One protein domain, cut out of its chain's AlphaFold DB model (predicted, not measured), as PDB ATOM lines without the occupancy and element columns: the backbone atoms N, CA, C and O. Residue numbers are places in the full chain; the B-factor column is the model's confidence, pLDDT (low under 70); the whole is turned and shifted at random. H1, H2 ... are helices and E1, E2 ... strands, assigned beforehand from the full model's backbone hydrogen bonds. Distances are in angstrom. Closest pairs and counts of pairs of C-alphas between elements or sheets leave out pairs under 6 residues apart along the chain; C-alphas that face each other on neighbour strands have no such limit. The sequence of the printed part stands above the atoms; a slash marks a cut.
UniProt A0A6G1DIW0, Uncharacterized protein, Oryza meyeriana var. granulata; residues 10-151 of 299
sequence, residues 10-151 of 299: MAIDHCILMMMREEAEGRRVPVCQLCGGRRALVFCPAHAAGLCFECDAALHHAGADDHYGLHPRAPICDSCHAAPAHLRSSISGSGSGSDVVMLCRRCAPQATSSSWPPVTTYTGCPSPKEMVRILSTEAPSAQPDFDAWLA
ATOM      1  N   MET A  10     170.087 225.760 161.191       45.12
ATOM      2  CA  MET A  10     168.904 224.917 161.440       45.12
ATOM      3  C   MET A  10     168.870 224.230 162.824       45.12
ATOM      4  O   MET A  10     167.797 223.984 163.372       45.12
ATOM      5  N   ALA A  11     170.026 223.952 163.441       46.41
ATOM      6  CA  ALA A  11     170.083 223.422 164.814       46.41
ATOM      7  C   ALA A  11     169.881 224.522 165.873       46.41
ATOM      8  O   ALA A  11     169.358 224.268 166.962       46.41
ATOM      9  N   ILE A  12     170.261 225.758 165.533       46.97
ATOM     10  CA  ILE A  12     169.927 226.946 166.317       46.97
ATOM     11  C   ILE A  12     168.419 227.196 166.178       46.97
ATOM     12  O   ILE A  12     167.781 227.446 167.191       46.97
ATOM     13  N   ASP A  13     167.826 226.987 165.000       42.56
ATOM     14  CA  ASP A  13     166.396 227.198 164.741       42.56
ATOM     15  C   ASP A  13     165.471 226.254 165.524       42.56
ATOM     16  O   ASP A  13     164.427 226.699 165.991       42.56
ATOM     17  N   HIS A  14     165.841 224.989 165.773       47.09
ATOM     18  CA  HIS A  14     165.040 224.098 166.635       47.09
ATOM     19  C   HIS A  14     165.132 224.483 168.125       47.09
ATOM     20  O   HIS A  14     164.134 224.466 168.847       47.09
ATOM     21  N   CYS A  15     166.314 224.914 168.584       46.25
ATOM     22  CA  CYS A  15     166.487 225.498 169.920       46.25
ATOM     23  C   CYS A  15     165.754 226.844 170.055       46.25
ATOM     24  O   CYS A  15     165.151 227.108 171.092       46.25
ATOM     25  N   ILE A  16     165.764 227.673 169.007       50.38
ATOM     26  CA  ILE A  16     165.032 228.940 168.926       50.38
ATOM     27  C   ILE A  16     163.526 228.670 168.903       50.38
ATOM     28  O   ILE A  16     162.806 229.344 169.622       50.38
ATOM     29  N   LEU A  17     163.027 227.667 168.178       52.56
ATOM     30  CA  LEU A  17     161.605 227.299 168.163       52.56
ATOM     31  C   LEU A  17     161.121 226.774 169.523       52.56
ATOM     32  O   LEU A  17     160.024 227.138 169.951       52.56
ATOM     33  N   MET A  18     161.940 225.992 170.235       53.59
ATOM     34  CA  MET A  18     161.646 225.604 171.620       53.59
ATOM     35  C   MET A  18     161.650 226.813 172.569       53.59
ATOM     36  O   MET A  18     160.754 226.926 173.396       53.59
ATOM     37  N   MET A  19     162.581 227.762 172.407       50.41
ATOM     38  CA  MET A  19     162.610 228.990 173.217       50.41
ATOM     39  C   MET A  19     161.468 229.969 172.881       50.41
ATOM     40  O   MET A  19     160.907 230.581 173.783       50.41
ATOM     41  N   MET A  20     161.060 230.079 171.615       49.72
ATOM     42  CA  MET A  20     159.984 230.973 171.158       49.72
ATOM     43  C   MET A  20     158.588 230.448 171.528       49.72
ATOM     44  O   MET A  20     157.668 231.241 171.725       49.72
ATOM     45  N   ARG A  21     158.409 229.124 171.664       51.25
ATOM     46  CA  ARG A  21     157.168 228.541 172.203       51.25
ATOM     47  C   ARG A  21     157.038 228.781 173.717       51.25
ATOM     48  O   ARG A  21     155.928 228.990 174.195       51.25
ATOM     49  N   GLU A  22     158.152 228.831 174.450       51.41
ATOM     50  CA  GLU A  22     158.188 229.101 175.900       51.41
ATOM     51  C   GLU A  22     157.944 230.586 176.257       51.41
ATOM     52  O   GLU A  22     157.372 230.883 177.312       51.41
ATOM     53  N   GLU A  23     158.311 231.530 175.380       47.16
ATOM     54  CA  GLU A  23     158.044 232.969 175.567       47.16
ATOM     55  C   GLU A  23     156.549 233.331 175.455       47.16
ATOM     56  O   GLU A  23     156.099 234.286 176.093       47.16
ATOM     57  N   ALA A  24     155.752 232.541 174.725       47.38
ATOM     58  CA  ALA A  24     154.313 232.763 174.558       47.38
ATOM     59  C   ALA A  24     153.477 232.434 175.818       47.38
ATOM     60  O   ALA A  24     152.341 232.893 175.934       47.38
ATOM     61  N   GLU A  25     154.036 231.696 176.787       53.56
ATOM     62  CA  GLU A  25     153.337 231.229 178.002       53.56
ATOM     63  C   GLU A  25     153.844 231.875 179.308       53.56
ATOM     64  O   GLU A  25     153.452 231.480 180.407       53.56
ATOM     65  N   GLY A  26     154.708 232.897 179.232       49.44
ATOM     66  CA  GLY A  26     155.173 233.639 180.416       49.44
ATOM     67  C   GLY A  26     156.047 232.822 181.384       49.44
ATOM     68  O   GLY A  26     156.254 233.227 182.536       49.44
ATOM     69  N   ARG A  27     156.584 231.678 180.940       62.44
ATOM     70  CA  ARG A  27     157.455 230.807 181.736       62.44
ATOM     71  C   ARG A  27     158.874 231.378 181.754       62.44
ATOM     72  O   ARG A  27     159.539 231.483 180.732       62.44
ATOM     73  N   ARG A  28     159.367 231.776 182.931       73.44
ATOM     74  CA  ARG A  28     160.723 232.342 183.066       73.44
ATOM     75  C   ARG A  28     161.781 231.271 182.809       73.44
ATOM     76  O   ARG A  28     161.901 230.361 183.620       73.44
ATOM     77  N   VAL A  29     162.602 231.420 181.771       83.38
ATOM     78  CA  VAL A  29     163.738 230.516 181.521       83.38
ATOM     79  C   VAL A  29     164.734 230.590 182.694       83.38
ATOM     80  O   VAL A  29     165.203 231.682 183.033       83.38
ATOM     81  N   PRO A  30     165.074 229.465 183.351       90.38
ATOM     82  CA  PRO A  30     165.981 229.488 184.491       90.38
ATOM     83  C   PRO A  30     167.408 229.809 184.041       90.38
ATOM     84  O   PRO A  30     167.937 229.175 183.131       90.38
ATOM     85  N   VAL A  31     168.066 230.760 184.705       94.38
ATOM     86  CA  VAL A  31     169.456 231.149 184.414       94.38
ATOM     87  C   VAL A  31     170.434 230.522 185.403       94.38
ATOM     88  O   VAL A  31     170.148 230.360 186.589       94.38
ATOM     89  N   CYS A  32     171.617 230.162 184.915       95.38
ATOM     90  CA  CYS A  32     172.690 229.622 185.733       95.38
ATOM     91  C   CYS A  32     173.164 230.665 186.744       95.38
ATOM     92  O   CYS A  32     173.604 231.748 186.370       95.38
ATOM     93  N   GLN A  33     173.160 230.305 188.026       95.31
ATOM     94  CA  GLN A  33     173.531 231.221 189.107       95.31
ATOM     95  C   GLN A  33     175.041 231.481 189.193       95.31
ATOM     96  O   GLN A  33     175.460 232.456 189.810       95.31
ATOM     97  N   LEU A  34     175.868 230.632 188.568       92.06
ATOM     98  CA  LEU A  34     177.322 230.803 188.571       92.06
ATOM     99  C   LEU A  34     177.809 231.735 187.455       92.06
ATOM    100  O   LEU A  34     178.643 232.600 187.708       92.06
ATOM    101  N   CYS A  35     177.324 231.555 186.221       93.94
ATOM    102  CA  CYS A  35     177.760 232.370 185.082       93.94
ATOM    103  C   CYS A  35     176.778 233.480 184.691       93.94
ATOM    104  O   CYS A  35     177.172 234.392 183.972       93.94
ATOM    105  N   GLY A  36     175.512 233.400 185.107       91.38
ATOM    106  CA  GLY A  36     174.467 234.382 184.806       91.38
ATOM    107  C   GLY A  36     173.986 234.423 183.351       91.38
ATOM    108  O   GLY A  36     173.023 235.123 183.073       91.38
ATOM    109  N   GLY A  37     174.634 233.703 182.427       87.00
ATOM    110  CA  GLY A  37     174.397 233.857 180.984       87.00
ATOM    111  C   GLY A  37     173.828 232.641 180.252       87.00
ATOM    112  O   GLY A  37     173.400 232.774 179.115       87.00
ATOM    113  N   ARG A  38     173.831 231.450 180.861       92.12
ATOM    114  CA  ARG A  38     173.316 230.214 180.239       92.12
ATOM    115  C   ARG A  38     172.116 229.674 180.989       92.12
ATOM    116  O   ARG A  38     172.012 229.894 182.194       92.12
ATOM    117  N   ARG A  39     171.269 228.904 180.302       92.81
ATOM    118  CA  ARG A  39     170.136 228.207 180.917       92.81
ATOM    119  C   ARG A  39     170.621 227.233 181.996       92.81
ATOM    120  O   ARG A  39     171.586 226.490 181.794       92.81
ATOM    121  N   ALA A  40     169.984 227.270 183.159       94.25
ATOM    122  CA  ALA A  40     170.184 226.284 184.208       94.25
ATOM    123  C   ALA A  40     169.353 225.039 183.895       94.25
ATOM    124  O   ALA A  40     168.172 225.137 183.582       94.25
ATOM    125  N   LEU A  41     169.990 223.876 183.987       92.94
ATOM    126  CA  LEU A  41     169.375 222.584 183.676       92.94
ATOM    127  C   LEU A  41     169.445 221.632 184.872       92.94
ATOM    128  O   LEU A  41     168.615 220.742 185.014       92.94
ATOM    129  N   VAL A  42     170.418 221.847 185.759       94.12
ATOM    130  CA  VAL A  42     170.701 220.995 186.913       94.12
ATOM    131  C   VAL A  42     170.564 221.819 188.186       94.12
ATOM    132  O   VAL A  42     170.948 222.986 188.218       94.12
ATOM    133  N   PHE A  43     170.052 221.211 189.250       96.00
ATOM    134  CA  PHE A  43     170.002 221.789 190.584       96.00
ATOM    135  C   PHE A  43     170.881 220.990 191.552       96.00
ATOM    136  O   PHE A  43     170.756 219.769 191.663       96.00
ATOM    137  N   CYS A  44     171.748 221.693 192.283       94.81
ATOM    138  CA  CYS A  44     172.563 221.137 193.360       94.81
ATOM    139  C   CYS A  44     171.965 221.554 194.717       94.81
ATOM    140  O   CYS A  44     172.085 222.727 195.085       94.81
ATOM    141  N   PRO A  45     171.340 220.642 195.492       93.25
ATOM    142  CA  PRO A  45     170.744 220.967 196.787       93.25
ATOM    143  C   PRO A  45     171.759 221.451 197.820       93.25
ATOM    144  O   PRO A  45     171.434 222.329 198.611       93.25
ATOM    145  N   ALA A  46     172.996 220.945 197.780       91.88
ATOM    146  CA  ALA A  46     174.056 221.355 198.703       91.88
ATOM    147  C   ALA A  46     174.438 222.839 198.551       91.88
ATOM    148  O   ALA A  46     174.776 223.498 199.530       91.88
ATOM    149  N   HIS A  47     174.351 223.374 197.331       90.50
ATOM    150  CA  HIS A  47     174.618 224.785 197.040       90.50
ATOM    151  C   HIS A  47     173.339 225.618 196.866       90.50
ATOM    152  O   HIS A  47     173.437 226.816 196.616       90.50
ATOM    153  N   ALA A  48     172.158 224.994 196.964       93.56
ATOM    154  CA  ALA A  48     170.859 225.587 196.643       93.56
ATOM    155  C   ALA A  48     170.850 226.349 195.299       93.56
ATOM    156  O   ALA A  48     170.245 227.414 195.177       93.56
ATOM    157  N   ALA A  49     171.543 225.803 194.293       94.00
ATOM    158  CA  ALA A  49     171.870 226.532 193.072       94.00
ATOM    159  C   ALA A  49     171.503 225.777 191.792       94.00
ATOM    160  O   ALA A  49     171.796 224.587 191.644       94.00
ATOM    161  N   GLY A  50     170.914 226.515 190.844       95.44
ATOM    162  CA  GLY A  50     170.711 226.091 189.458       95.44
ATOM    163  C   GLY A  50     171.948 226.357 188.592       95.44
ATOM    164  O   GLY A  50     172.466 227.477 188.550       95.44
ATOM    165  N   LEU A  51     172.424 225.334 187.882       93.75
ATOM    166  CA  LEU A  51     173.669 225.339 187.114       93.75
ATOM    167  C   LEU A  51     173.438 224.909 185.656       93.75
ATOM    168  O   LEU A  51     172.591 224.064 185.362       93.75
ATOM    169  N   CYS A  52     174.208 225.495 184.736       93.31
ATOM    170  CA  CYS A  52     174.374 224.963 183.377       93.31
ATOM    171  C   CYS A  52     175.417 223.830 183.380       93.31
ATOM    172  O   CYS A  52     176.248 223.794 184.287       93.31
ATOM    173  N   PHE A  53     175.433 222.953 182.366       88.62
ATOM    174  CA  PHE A  53     176.321 221.772 182.343       88.62
ATOM    175  C   PHE A  53     177.802 222.088 182.518       88.62
ATOM    176  O   PHE A  53     178.501 221.399 183.250       88.62
ATOM    177  N   GLU A  54     178.290 223.152 181.890       89.00
ATOM    178  CA  GLU A  54     179.700 223.518 182.018       89.00
ATOM    179  C   GLU A  54     180.058 223.970 183.435       89.00
ATOM    180  O   GLU A  54     181.119 223.627 183.950       89.00
ATOM    181  N   CYS A  55     179.181 224.750 184.072       90.56
ATOM    182  CA  CYS A  55     179.388 225.198 185.447       90.56
ATOM    183  C   CYS A  55     179.209 224.049 186.439       90.56
ATOM    184  O   CYS A  55     179.913 223.992 187.441       90.56
ATOM    185  N   ASP A  56     178.284 223.142 186.143       90.44
ATOM    186  CA  ASP A  56     178.069 221.927 186.902       90.44
ATOM    187  C   ASP A  56     179.310 221.024 186.882       90.44
ATOM    188  O   ASP A  56     179.837 220.699 187.944       90.44
ATOM    189  N   ALA A  57     179.846 220.729 185.695       87.56
ATOM    190  CA  ALA A  57     181.101 220.004 185.550       87.56
ATOM    191  C   ALA A  57     182.251 220.757 186.235       87.56
ATOM    192  O   ALA A  57     182.942 220.195 187.070       87.56
ATOM    193  N   ALA A  58     182.436 222.053 185.989       86.88
ATOM    194  CA  ALA A  58     183.535 222.797 186.611       86.88
ATOM    195  C   ALA A  58     183.521 222.758 188.154       86.88
ATOM    196  O   ALA A  58     184.587 222.788 188.766       86.88
ATOM    197  N   LEU A  59     182.338 222.688 188.778       86.44
ATOM    198  CA  LEU A  59     182.188 222.600 190.232       86.44
ATOM    199  C   LEU A  59     182.298 221.168 190.781       86.44
ATOM    200  O   LEU A  59     182.794 220.997 191.890       86.44
ATOM    201  N   HIS A  60     181.844 220.157 190.033       86.81
ATOM    202  CA  HIS A  60     181.686 218.781 190.531       86.81
ATOM    203  C   HIS A  60     182.608 217.745 189.847       86.81
ATOM    204  O   HIS A  60     182.532 216.562 190.167       86.81
ATOM    205  N   HIS A  61     183.473 218.164 188.913       74.25
ATOM    206  CA  HIS A  61     184.428 217.313 188.172       74.25
ATOM    207  C   HIS A  61     185.827 217.285 188.813       74.25
ATOM    208  O   HIS A  61     186.667 216.483 188.408       74.25
ATOM    209  N   ALA A  62     186.116 218.142 189.803       60.47
ATOM    210  CA  ALA A  62     187.380 218.066 190.536       60.47
ATOM    211  C   ALA A  62     187.459 216.709 191.257       60.47
ATOM    212  O   ALA A  62     186.475 216.284 191.857       60.47
ATOM    213  N   GLY A  63     188.589 216.007 191.087       55.56
ATOM    214  CA  GLY A  63     188.772 214.599 191.453       55.56
ATOM    215  C   GLY A  63     188.367 214.262 192.890       55.56
ATOM    216  O   GLY A  63     188.181 215.151 193.710       55.56
ATOM    217  N   ALA A  64     188.254 212.964 193.178       51.44
ATOM    218  CA  ALA A  64     187.684 212.343 194.386       51.44
ATOM    219  C   ALA A  64     188.148 212.873 195.768       51.44
ATOM    220  O   ALA A  64     187.611 212.443 196.788       51.44
ATOM    221  N   ASP A  65     189.096 213.804 195.808       52.78
ATOM    222  CA  ASP A  65     189.635 214.454 197.001       52.78
ATOM    223  C   ASP A  65     188.839 215.725 197.385       52.78
ATOM    224  O   ASP A  65     188.868 216.163 198.539       52.78
ATOM    225  N   ASP A  66     188.094 216.311 196.438       59.66
ATOM    226  CA  ASP A  66     187.266 217.497 196.655       59.66
ATOM    227  C   ASP A  66     185.809 217.100 196.955       59.66
ATOM    228  O   ASP A  66     185.089 216.537 196.128       59.66
ATOM    229  N   HIS A  67     185.340 217.457 198.155       72.56
ATOM    230  CA  HIS A  67     184.030 217.084 198.714       72.56
ATOM    231  C   HIS A  67     182.832 217.477 197.827       72.56
ATOM    232  O   HIS A  67     181.745 216.911 197.960       72.56
ATOM    233  N   TYR A  68     183.026 218.419 196.901       78.06
ATOM    234  CA  TYR A  68     181.993 218.906 195.994       78.06
ATOM    235  C   TYR A  68     181.523 217.839 194.998       78.06
ATOM    236  O   TYR A  68     180.340 217.810 194.687       78.06
ATOM    237  N   GLY A  69     182.386 216.921 194.544       79.62
ATOM    238  CA  GLY A  69     182.002 215.874 193.582       79.62
ATOM    239  C   GLY A  69     180.946 214.891 194.109       79.62
ATOM    240  O   GLY A  69     180.233 214.258 193.328       79.62
ATOM    241  N   LEU A  70     180.801 214.804 195.436       84.81
ATOM    242  CA  LEU A  70     179.822 213.959 196.123       84.81
ATOM    243  C   LEU A  70     178.452 214.625 196.278       84.81
ATOM    244  O   LEU A  70     177.510 213.988 196.749       84.81
ATOM    245  N   HIS A  71     178.317 215.899 195.909       91.50
ATOM    246  CA  HIS A  71     177.041 216.583 196.038       91.50
ATOM    247  C   HIS A  71     176.018 215.968 195.068       91.50
ATOM    248  O   HIS A  71     176.255 215.945 193.853       91.50
ATOM    249  N   PRO A  72     174.872 215.478 195.578       91.81
ATOM    250  CA  PRO A  72     173.828 214.940 194.725       91.81
ATOM    251  C   PRO A  72     173.239 216.062 193.878       91.81
ATOM    252  O   PRO A  72     173.056 217.184 194.346       91.81
ATOM    253  N   ARG A  73     172.928 215.756 192.627       93.25
ATOM    254  CA  ARG A  73     172.332 216.685 191.668       93.25
ATOM    255  C   ARG A  73     171.217 216.003 190.906       93.25
ATOM    256  O   ARG A  73     171.210 214.784 190.769       93.25
ATOM    257  N   ALA A  74     170.278 216.795 190.419       94.31
ATOM    258  CA  ALA A  74     169.168 216.339 189.592       94.31
ATOM    259  C   ALA A  74     168.772 217.450 188.612       94.31
ATOM    260  O   ALA A  74     169.146 218.606 188.834       94.31
ATOM    261  N   PRO A  75     168.006 217.140 187.556       93.94
ATOM    262  CA  PRO A  75     167.312 218.140 186.759       93.94
ATOM    263  C   PRO A  75     166.584 219.175 187.621       93.94
ATOM    264  O   PRO A  75     166.096 218.872 188.714       93.94
ATOM    265  N   ILE A  76     166.536 220.415 187.150       93.94
ATOM    266  CA  ILE A  76     165.828 221.499 187.832       93.94
ATOM    267  C   ILE A  76     164.309 221.361 187.638       93.94
ATOM    268  O   ILE A  76     163.851 220.897 186.606       93.94
ATOM    269  N   CYS A  77     163.515 221.742 188.638       92.62
ATOM    270  CA  CYS A  77     162.053 221.756 188.523       92.62
ATOM    271  C   CYS A  77     161.573 222.809 187.513       92.62
ATOM    272  O   CYS A  77     161.785 223.996 187.765       92.62
ATOM    273  N   ASP A  78     160.828 222.404 186.483       89.81
ATOM    274  CA  ASP A  78     160.325 223.269 185.395       89.81
ATOM    275  C   ASP A  78     159.257 224.285 185.838       89.81
ATOM    276  O   ASP A  78     158.806 225.125 185.058       89.81
ATOM    277  N   SER A  79     158.751 224.173 187.069       89.19
ATOM    278  CA  SER A  79     157.739 225.089 187.613       89.19
ATOM    279  C   SER A  79     158.364 226.180 188.482       89.19
ATOM    280  O   SER A  79     158.107 227.361 188.267       89.19
ATOM    281  N   CYS A  80     159.193 225.808 189.465       91.75
ATOM    282  CA  CYS A  80     159.726 226.766 190.440       91.75
ATOM    283  C   CYS A  80     161.181 227.171 190.206       91.75
ATOM    284  O   CYS A  80     161.626 228.154 190.791       91.75
ATOM    285  N   HIS A  81     161.946 226.394 189.433       92.38
ATOM    286  CA  HIS A  81     163.378 226.605 189.197       92.38
ATOM    287  C   HIS A  81     164.247 226.736 190.469       92.38
ATOM    288  O   HIS A  81     165.363 227.249 190.425       92.38
ATOM    289  N   ALA A  82     163.743 226.281 191.617       92.50
ATOM    290  CA  ALA A  82     164.356 226.491 192.932       92.50
ATOM    291  C   ALA A  82     164.521 225.188 193.729       92.50
ATOM    292  O   ALA A  82     164.775 225.209 194.932       92.50
ATOM    293  N   ALA A  83     164.323 224.046 193.074       94.00
ATOM    294  CA  ALA A  83     164.379 222.733 193.691       94.00
ATOM    295  C   ALA A  83     164.787 221.669 192.663       94.00
ATOM    296  O   ALA A  83     164.531 221.856 191.465       94.00
ATOM    297  N   PRO A  84     165.366 220.541 193.116       94.44
ATOM    298  CA  PRO A  84     165.569 219.389 192.255       94.44
ATOM    299  C   PRO A  84     164.213 218.800 191.859       94.44
ATOM    300  O   PRO A  84     163.293 218.696 192.682       94.44
ATOM    301  N   ALA A  85     164.091 218.405 190.600       92.88
ATOM    302  CA  ALA A  85     162.972 217.610 190.150       92.88
ATOM    303  C   ALA A  85     162.995 216.238 190.833       92.88
ATOM    304  O   ALA A  85     164.047 215.671 191.126       92.88
ATOM    305  N   HIS A  86     161.802 215.730 191.121       89.12
ATOM    306  CA  HIS A  86     161.595 214.453 191.790       89.12
ATOM    307  C   HIS A  86     160.847 213.463 190.901       89.12
ATOM    308  O   HIS A  86     161.103 212.264 190.969       89.12
ATOM    309  N   LEU A  87     159.943 213.962 190.057       86.56
ATOM    310  CA  LEU A  87     159.136 213.141 189.166       86.56
ATOM    311  C   LEU A  87     158.988 213.774 187.790       86.56
ATOM    312  O   LEU A  87     159.203 214.976 187.614       86.56
ATOM    313  N   ARG A  88     158.576 212.930 186.849       86.69
ATOM    314  CA  ARG A  88     158.152 213.294 185.502       86.69
ATOM    315  C   ARG A  88     156.628 213.231 185.449       86.69
ATOM    316  O   ARG A  88     156.039 212.270 185.940       86.69
ATOM    317  N   SER A  89     155.991 214.250 184.892       82.56
ATOM    318  CA  SER A  89     154.535 214.337 184.787       82.56
ATOM    319  C   SER A  89     154.150 214.723 183.369       82.56
ATOM    320  O   SER A  89     154.721 215.654 182.814       82.56
ATOM    321  N   SER A  90     153.193 214.013 182.782       81.75
ATOM    322  CA  SER A  90     152.577 214.407 181.518       81.75
ATOM    323  C   SER A  90     151.545 215.498 181.787       81.75
ATOM    324  O   SER A  90     150.570 215.254 182.501       81.75
ATOM    325  N   ILE A  91     151.727 216.681 181.204       70.44
ATOM    326  CA  ILE A  91     150.674 217.694 181.191       70.44
ATOM    327  C   ILE A  91     149.748 217.348 180.031       70.44
ATOM    328  O   ILE A  91     150.142 217.375 178.870       70.44
ATOM    329  N   SER A  92     148.499 217.013 180.342       64.62
ATOM    330  CA  SER A  92     147.434 216.878 179.350       64.62
ATOM    331  C   SER A  92     147.005 218.270 178.868       64.62
ATOM    332  O   SER A  92     145.930 218.758 179.221       64.62
ATOM    333  N   GLY A  93     147.880 218.955 178.130       56.62
ATOM    334  CA  GLY A  93     147.539 220.174 177.407       56.62
ATOM    335  C   GLY A  93     146.725 219.818 176.165       56.62
ATOM    336  O   GLY A  93     146.968 218.804 175.517       56.62
ATOM    337  N   SER A  94     145.738 220.639 175.832       52.12
ATOM    338  CA  SER A  94     144.734 220.434 174.778       52.12
ATOM    339  C   SER A  94     145.265 220.468 173.328       52.12
ATOM    340  O   SER A  94     144.515 220.799 172.414       52.12
ATOM    341  N   GLY A  95     146.537 220.140 173.084       50.19
ATOM    342  CA  GLY A  95     147.144 220.174 171.755       50.19
ATOM    343  C   GLY A  95     148.154 219.056 171.534       50.19
ATOM    344  O   GLY A  95     149.311 219.242 171.858       50.19
ATOM    345  N   SER A  96     147.707 217.936 170.950       53.72
ATOM    346  CA  SER A  96     148.435 216.884 170.194       53.72
ATOM    347  C   SER A  96     149.797 216.325 170.674       53.72
ATOM    348  O   SER A  96     150.282 215.380 170.056       53.72
ATOM    349  N   GLY A  97     150.419 216.831 171.734       55.75
ATOM    350  CA  GLY A  97     151.699 216.381 172.269       55.75
ATOM    351  C   GLY A  97     151.601 216.260 173.781       55.75
ATOM    352  O   GLY A  97     151.207 217.199 174.469       55.75
ATOM    353  N   SER A  98     151.904 215.079 174.313       62.56
ATOM    354  CA  SER A  98     152.011 214.869 175.752       62.56
ATOM    355  C   SER A  98     153.337 215.448 176.242       62.56
ATOM    356  O   SER A  98     154.319 214.713 176.354       62.56
ATOM    357  N   ASP A  99     153.380 216.750 176.515       72.56
ATOM    358  CA  ASP A  99     154.575 217.381 177.073       72.56
ATOM    359  C   ASP A  99     154.830 216.831 178.482       72.56
ATOM    360  O   ASP A  99     154.015 216.963 179.405       72.56
ATOM    361  N   VAL A 100     155.973 216.165 178.643       79.25
ATOM    362  CA  VAL A 100     156.426 215.633 179.927       79.25
ATOM    363  C   VAL A 100     157.296 216.685 180.599       79.25
ATOM    364  O   VAL A 100     158.323 217.090 180.067       79.25
ATOM    365  N   VAL A 101     156.904 217.100 181.799       85.94
ATOM    366  CA  VAL A 101     157.630 218.070 182.625       85.94
ATOM    367  C   VAL A 101     158.264 217.405 183.838       85.94
ATOM    368  O   VAL A 101     157.777 216.393 184.352       85.94
ATOM    369  N   MET A 102     159.332 218.004 184.347       89.44
ATOM    370  CA  MET A 102     160.033 217.588 185.552       89.44
ATOM    371  C   MET A 102     159.664 218.488 186.730       89.44
ATOM    372  O   MET A 102     159.933 219.689 186.741       89.44
ATOM    373  N   LEU A 103     159.064 217.906 187.771       89.38
ATOM    374  CA  LEU A 103     158.529 218.662 188.905       89.38
ATOM    375  C   LEU A 103     159.164 218.226 190.223       89.38
ATOM    376  O   LEU A 103     159.392 217.042 190.481       89.38
ATOM    377  N   CYS A 104     159.442 219.198 191.093       92.38
ATOM    378  CA  CYS A 104     159.809 218.922 192.480       92.38
ATOM    379  C   CYS A 104     158.589 218.457 193.288       92.38
ATOM    380  O   CYS A 104     157.447 218.692 192.899       92.38
ATOM    381  N   ARG A 105     158.825 217.905 194.483       89.25
ATOM    382  CA  ARG A 105     157.760 217.437 195.395       89.25
ATOM    383  C   ARG A 105     156.681 218.474 195.724       89.25
ATOM    384  O   ARG A 105     155.572 218.086 196.049       89.25
ATOM    385  N   ARG A 106     157.010 219.770 195.689       90.94
ATOM    386  CA  ARG A 106     156.057 220.853 195.995       90.94
ATOM    387  C   ARG A 106     155.223 221.277 194.789       90.94
ATOM    388  O   ARG A 106     154.100 221.723 194.969       90.94
ATOM    389  N   CYS A 107     155.796 221.186 193.591       89.06
ATOM    390  CA  CYS A 107     155.131 221.569 192.345       89.06
ATOM    391  C   CYS A 107     154.375 220.397 191.715       89.06
ATOM    392  O   CYS A 107     153.505 220.612 190.881       89.06
ATOM    393  N   ALA A 108     154.723 219.167 192.093       85.56
ATOM    394  CA  ALA A 108     154.001 217.974 191.703       85.56
ATOM    395  C   ALA A 108     152.569 217.997 192.273       85.56
ATOM    396  O   ALA A 108     152.408 218.180 193.485       85.56
ATOM    397  N   PRO A 109     151.532 217.769 191.447       73.25
ATOM    398  CA  PRO A 109     150.193 217.500 191.950       73.25
ATOM    399  C   PRO A 109     150.228 216.254 192.845       73.25
ATOM    400  O   PRO A 109     150.913 215.281 192.534       73.25
ATOM    401  N   GLN A 110     149.463 216.246 193.938       65.38
ATOM    402  CA  GLN A 110     149.400 215.094 194.855       65.38
ATOM    403  C   GLN A 110     148.794 213.832 194.210       65.38
ATOM    404  O   GLN A 110     148.851 212.756 194.796       65.38
ATOM    405  N   ALA A 111     148.215 213.956 193.015       54.38
ATOM    406  CA  ALA A 111     147.399 212.935 192.380       54.38
ATOM    407  C   ALA A 111     147.877 212.633 190.957       54.38
ATOM    408  O   ALA A 111     147.200 212.995 190.007       54.38
ATOM    409  N   THR A 112     149.010 211.953 190.781       55.53
ATOM    410  CA  THR A 112     149.238 211.204 189.533       55.53
ATOM    411  C   THR A 112     150.110 209.984 189.797       55.53
ATOM    412  O   THR A 112     151.283 210.117 190.142       55.53
ATOM    413  N   SER A 113     149.558 208.794 189.566       54.75
ATOM    414  CA  SER A 113     150.342 207.625 189.177       54.75
ATOM    415  C   SER A 113     151.041 207.955 187.853       54.75
ATOM    416  O   SER A 113     150.445 207.828 186.783       54.75
ATOM    417  N   SER A 114     152.269 208.470 187.904       60.03
ATOM    418  CA  SER A 114     153.062 208.686 186.696       60.03
ATOM    419  C   SER A 114     153.524 207.328 186.171       60.03
ATOM    420  O   SER A 114     154.156 206.574 186.906       60.03
ATOM    421  N   SER A 115     153.262 207.020 184.901       63.69
ATOM    422  CA  SER A 115     153.859 205.859 184.214       63.69
ATOM    423  C   SER A 115     155.377 205.999 184.019       63.69
ATOM    424  O   SER A 115     156.043 205.051 183.612       63.69
ATOM    425  N   TRP A 116     155.925 207.180 184.311       66.31
ATOM    426  CA  TRP A 116     157.331 207.511 184.149       66.31
ATOM    427  C   TRP A 116     158.162 207.154 185.386       66.31
ATOM    428  O   TRP A 116     157.709 207.377 186.515       66.31
ATOM    429  N   PRO A 117     159.404 206.673 185.197       68.00
ATOM    430  CA  PRO A 117     160.322 206.454 186.303       68.00
ATOM    431  C   PRO A 117     160.657 207.775 187.022       68.00
ATOM    432  O   PRO A 117     160.654 208.848 186.401       68.00
ATOM    433  N   PRO A 118     160.971 207.713 188.329       78.19
ATOM    434  CA  PRO A 118     161.372 208.886 189.094       78.19
ATOM    435  C   PRO A 118     162.630 209.523 188.500       78.19
ATOM    436  O   PRO A 118     163.475 208.854 187.899       78.19
ATOM    437  N   VAL A 119     162.767 210.835 188.697       85.56
ATOM    438  CA  VAL A 119     163.965 211.561 188.271       85.56
ATOM    439  C   VAL A 119     165.161 211.050 189.071       85.56
ATOM    440  O   VAL A 119     165.130 211.013 190.304       85.56
ATOM    441  N   THR A 120     166.218 210.646 188.370       84.12
ATOM    442  CA  THR A 120     167.418 210.088 188.988       84.12
ATOM    443  C   THR A 120     168.342 211.197 189.487       84.12
ATOM    444  O   THR A 120     168.647 212.162 188.782       84.12
ATOM    445  N   THR A 121     168.803 211.058 190.731       90.19
ATOM    446  CA  THR A 121     169.876 211.896 191.274       90.19
ATOM    447  C   THR A 121     171.229 211.290 190.937       90.19
ATOM    448  O   THR A 121     171.390 210.075 191.032       90.19
ATOM    449  N   TYR A 122     172.217 212.126 190.632       90.56
ATOM    450  CA  TYR A 122     173.565 211.687 190.282       90.56
ATOM    451  C   TYR A 122     174.646 212.504 190.997       90.56
ATOM    452  O   TYR A 122     174.417 213.616 191.477       90.56
ATOM    453  N   THR A 123     175.845 211.937 191.064       89.56
ATOM    454  CA  THR A 123     177.064 212.542 191.627       89.56
ATOM    455  C   THR A 123     178.202 212.411 190.608       89.56
ATOM    456  O   THR A 123     178.040 211.746 189.585       89.56
ATOM    457  N   GLY A 124     179.325 213.098 190.815       83.88
ATOM    458  CA  GLY A 124     180.494 212.988 189.937       83.88
ATOM    459  C   GLY A 124     180.256 213.446 188.492       83.88
ATOM    460  O   GLY A 124     179.757 214.539 188.243       83.88
ATOM    461  N   CYS A 125     180.666 212.651 187.509       79.62
ATOM    462  CA  CYS A 125     180.580 213.020 186.095       79.62
ATOM    463  C   CYS A 125     179.935 211.888 185.299       79.62
ATOM    464  O   CYS A 125     180.651 210.990 184.851       79.62
ATOM    465  N   PRO A 126     178.599 211.896 185.155       83.25
ATOM    466  CA  PRO A 126     177.899 210.899 184.355       83.25
ATOM    467  C   PRO A 126     178.368 210.947 182.901       83.25
ATOM    468  O   PRO A 126     178.750 211.996 182.372       83.25
ATOM    469  N   SER A 127     178.326 209.792 182.241       81.00
ATOM    470  CA  SER A 127     178.629 209.721 180.811       81.00
ATOM    471  C   SER A 127     177.611 210.539 179.996       81.00
ATOM    472  O   SER A 127     176.477 210.721 180.443       81.00
ATOM    473  N   PRO A 128     177.940 210.985 178.767       79.44
ATOM    474  CA  PRO A 128     176.969 211.665 177.909       79.44
ATOM    475  C   PRO A 128     175.665 210.872 177.724       79.44
ATOM    476  O   PRO A 128     174.581 211.442 177.791       79.44
ATOM    477  N   LYS A 129     175.756 209.540 177.586       77.00
ATOM    478  CA  LYS A 129     174.586 208.653 177.476       77.00
ATOM    479  C   LYS A 129     173.699 208.695 178.719       77.00
ATOM    480  O   LYS A 129     172.477 208.685 178.621       77.00
ATOM    481  N   GLU A 130     174.317 208.725 179.891       82.19
ATOM    482  CA  GLU A 130     173.621 208.784 181.174       82.19
ATOM    483  C   GLU A 130     172.979 210.156 181.396       82.19
ATOM    484  O   GLU A 130     171.842 210.235 181.852       82.19
ATOM    485  N   MET A 131     173.645 211.230 180.966       84.06
ATOM    486  CA  MET A 131     173.076 212.577 180.979       84.06
ATOM    487  C   MET A 131     171.808 212.678 180.139       84.06
ATOM    488  O   MET A 131     170.816 213.236 180.604       84.06
ATOM    489  N   VAL A 132     171.803 212.086 178.944       83.56
ATOM    490  CA  VAL A 132     170.600 212.037 178.105       83.56
ATOM    491  C   VAL A 132     169.460 211.321 178.838       83.56
ATOM    492  O   VAL A 132     168.356 211.837 178.878       83.56
ATOM    493  N   ARG A 133     169.704 210.207 179.537       81.38
ATOM    494  CA  ARG A 133     168.644 209.539 180.332       81.38
ATOM    495  C   ARG A 133     168.104 210.398 181.462       81.38
ATOM    496  O   ARG A 133     166.910 210.382 181.749       81.38
ATOM    497  N   ILE A 134     168.997 211.107 182.145       85.00
ATOM    498  CA  ILE A 134     168.639 211.952 183.282       85.00
ATOM    499  C   ILE A 134     167.757 213.120 182.813       85.00
ATOM    500  O   ILE A 134     166.797 213.477 183.493       85.00
ATOM    501  N   LEU A 135     168.040 213.690 181.641       83.56
ATOM    502  CA  LEU A 135     167.439 214.943 181.175       83.56
ATOM    503  C   LEU A 135     166.323 214.768 180.149       83.56
ATOM    504  O   LEU A 135     165.454 215.628 180.057       83.56
ATOM    505  N   SER A 136     166.329 213.687 179.380       78.19
ATOM    506  CA  SER A 136     165.328 213.483 178.340       78.19
ATOM    507  C   SER A 136     163.984 213.159 178.958       78.19
ATOM    508  O   SER A 136     163.869 212.335 179.864       78.19
ATOM    509  N   THR A 137     162.962 213.827 178.458       68.06
ATOM    510  CA  THR A 137     161.552 213.649 178.806       68.06
ATOM    511  C   THR A 137     160.880 212.550 177.978       68.06
ATOM    512  O   THR A 137     159.774 212.152 178.314       68.06
ATOM    513  N   GLU A 138     161.579 212.022 176.966       61.72
ATOM    514  CA  GLU A 138     161.094 211.045 175.974       61.72
ATOM    515  C   GLU A 138     161.859 209.706 175.999       61.72
ATOM    516  O   GLU A 138     161.466 208.744 175.346       61.72
ATOM    517  N   ALA A 139     162.964 209.632 176.749       58.84
ATOM    518  CA  ALA A 139     163.859 208.479 176.735       58.84
ATOM    519  C   ALA A 139     163.185 207.213 177.313       58.84
ATOM    520  O   ALA A 139     162.692 207.260 178.449       58.84
ATOM    521  N   PRO A 140     163.223 206.068 176.600       61.62
ATOM    522  CA  PRO A 140     162.732 204.792 177.114       61.62
ATOM    523  C   PRO A 140     163.450 204.374 178.403       61.62
ATOM    524  O   PRO A 140     164.655 204.575 178.561       61.62
ATOM    525  N   SER A 141     162.718 203.745 179.327       58.94
ATOM    526  CA  SER A 141     163.281 203.251 180.592       58.94
ATOM    527  C   SER A 141     164.072 201.947 180.440       58.94
ATOM    528  O   SER A 141     164.923 201.646 181.278       58.94
ATOM    529  N   ALA A 142     163.776 201.153 179.405       68.75
ATOM    530  CA  ALA A 142     164.454 199.893 179.128       68.75
ATOM    531  C   ALA A 142     165.768 200.134 178.380       68.75
ATOM    532  O   ALA A 142     165.836 200.914 177.433       68.75
ATOM    533  N   GLN A 143     166.819 199.433 178.802       62.25
ATOM    534  CA  GLN A 143     168.167 199.643 178.288       62.25
ATOM    535  C   GLN A 143     168.359 199.402 176.774       62.25
ATOM    536  O   GLN A 143     168.968 200.253 176.126       62.25
ATOM    537  N   PRO A 144     167.854 198.298 176.186       61.91
ATOM    538  CA  PRO A 144     168.009 198.058 174.749       61.91
ATOM    539  C   PRO A 144     167.206 199.055 173.900       61.91
ATOM    540  O   PRO A 144     167.699 199.520 172.874       61.91
ATOM    541  N   ASP A 145     166.017 199.446 174.364       69.56
ATOM    542  CA  ASP A 145     165.164 200.422 173.679       69.56
ATOM    543  C   ASP A 145     165.771 201.825 173.747       69.56
ATOM    544  O   ASP A 145     165.695 202.585 172.784       69.56
ATOM    545  N   PHE A 146     166.432 202.162 174.862       67.94
ATOM    546  CA  PHE A 146     167.153 203.420 175.005       67.94
ATOM    547  C   PHE A 146     168.346 203.512 174.056       67.94
ATOM    548  O   PHE A 146     168.555 204.568 173.474       67.94
ATOM    549  N   ASP A 147     169.140 202.450 173.894       69.31
ATOM    550  CA  ASP A 147     170.291 202.486 172.984       69.31
ATOM    551  C   ASP A 147     169.851 202.608 171.512       69.31
ATOM    552  O   ASP A 147     170.497 203.327 170.748       69.31
ATOM    553  N   ALA A 148     168.727 201.988 171.131       73.56
ATOM    554  CA  ALA A 148     168.117 202.154 169.809       73.56
ATOM    555  C   ALA A 148     167.527 203.564 169.605       73.56
ATOM    556  O   ALA A 148     167.792 204.200 168.588       73.56
ATOM    557  N   TRP A 149     166.796 204.088 170.595       75.50
ATOM    558  CA  TRP A 149     166.262 205.457 170.593       75.50
ATOM    559  C   TRP A 149     167.380 206.506 170.548       75.50
ATOM    560  O   TRP A 149     167.302 207.481 169.802       75.50
ATOM    561  N   LEU A 150     168.454 206.284 171.311       70.62
ATOM    562  CA  LEU A 150     169.624 207.151 171.341       70.62
ATOM    563  C   LEU A 150     170.352 207.136 169.995       70.62
ATOM    564  O   LEU A 150     170.830 208.183 169.572       70.62
ATOM    565  N   ALA A 151     170.439 205.986 169.323       72.19
ATOM    566  CA  ALA A 151     170.974 205.924 167.968       72.19
ATOM    567  C   ALA A 151     170.115 206.767 167.013       72.19
ATOM    568  O   ALA A 151     170.650 207.633 166.337       72.19
TER     569      ALA A 151
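AT A GLANCE: This is residues 10 to 151 of the 299 residues of an uncharacterized protein of Oryza meyeriana var. granulata (UniProt A0A6G1DIW0). A loop-rich body holds two small, separate strand hairpins, E1 with E2 and E3 with E4, with short helices round them, and the helix H1 sticks out from it with its residues 10 to 18 and 20 to 23. H2 follows the hairpin of E1 and E2, while H4 and H5 end the printed part near each other. The printed part has 142 residues, with five named helices and four named strands in the order H1 E1 E2 H2 H3 E3 E4 H4 H5, and each two-stranded sheet is antiparallel. The class is mixed, helices and strands, with only 59 residues in named elements, under half. The whole is compact, with a radius of gyration of the C-alphas of 15.7 A, and spans 50 by 39 by 36 A.

HOW THE PARTS SIT: H1, residues 10 to 23, touches no helix. E1, residues 42 to 44, and E2, residues 49 to 51, form a hairpin, antiparallel at 146 degrees between their directions, with N 51 and O 42 at 2.8 A and N 44 and O 49 at 3.0 A. A short antiparallel pairing joins residues 42 to 43 of E1 with residues 74 to 75. The closest C-alphas of E1 and H2, residues 53 to 60, are those of Val 42 and Phe 53, 7.3 A apart. H2 and H3, residues 67 to 70, touch only at the corner, where the closest C-alphas, those of His 60 and Gly 69, are 4.2 A apart. E3, residues 87 to 91, and E4, residues 99 to 103, form the second hairpin, antiparallel at 143 degrees, with N 89 and O 101 at 2.8 A and N 103 and O 87 at 2.9 A. E1 and E3 are apart. H4, residues 128 to 135, and H5, residues 143 to 151, are near each other, with 7 pairs of C-alphas within 10 A. In H2, H4 and H5 every O i to N i+4 pair is within hydrogen-bond range, in H1 9 of 10 are, and H3 is too short for such a pair.

IN THESE COORDINATES: H1 begins at C-alpha 10 (168.904, 224.917, 161.440) and is 19.6 A long. E1 measures 6.7 A, E2 6.3 A, H2 10.2 A and H3 5.8 A. E3, from C-alpha 87 (159.136, 213.141, 189.166), and E4 measure 12.5 A each. H4 is 10.6 A long, and H5, 12.4 A, ends at C-alpha 151 (170.974, 205.924, 167.968).

THE WHOLE: The two C-alphas farthest apart, those of Asp 65 and Ser 94, are 50.5 A from each other. The printed part has no cut. The links H1 to E1, H3 to E3 and E4 to H4 are long, with 18, 16 and 24 residues. The mean pLDDT of the printed part is 76.4, and it is under 70 at residues 10 to 27, 62 to 66, 92 to 98, 110 to 117 and 137 to 147.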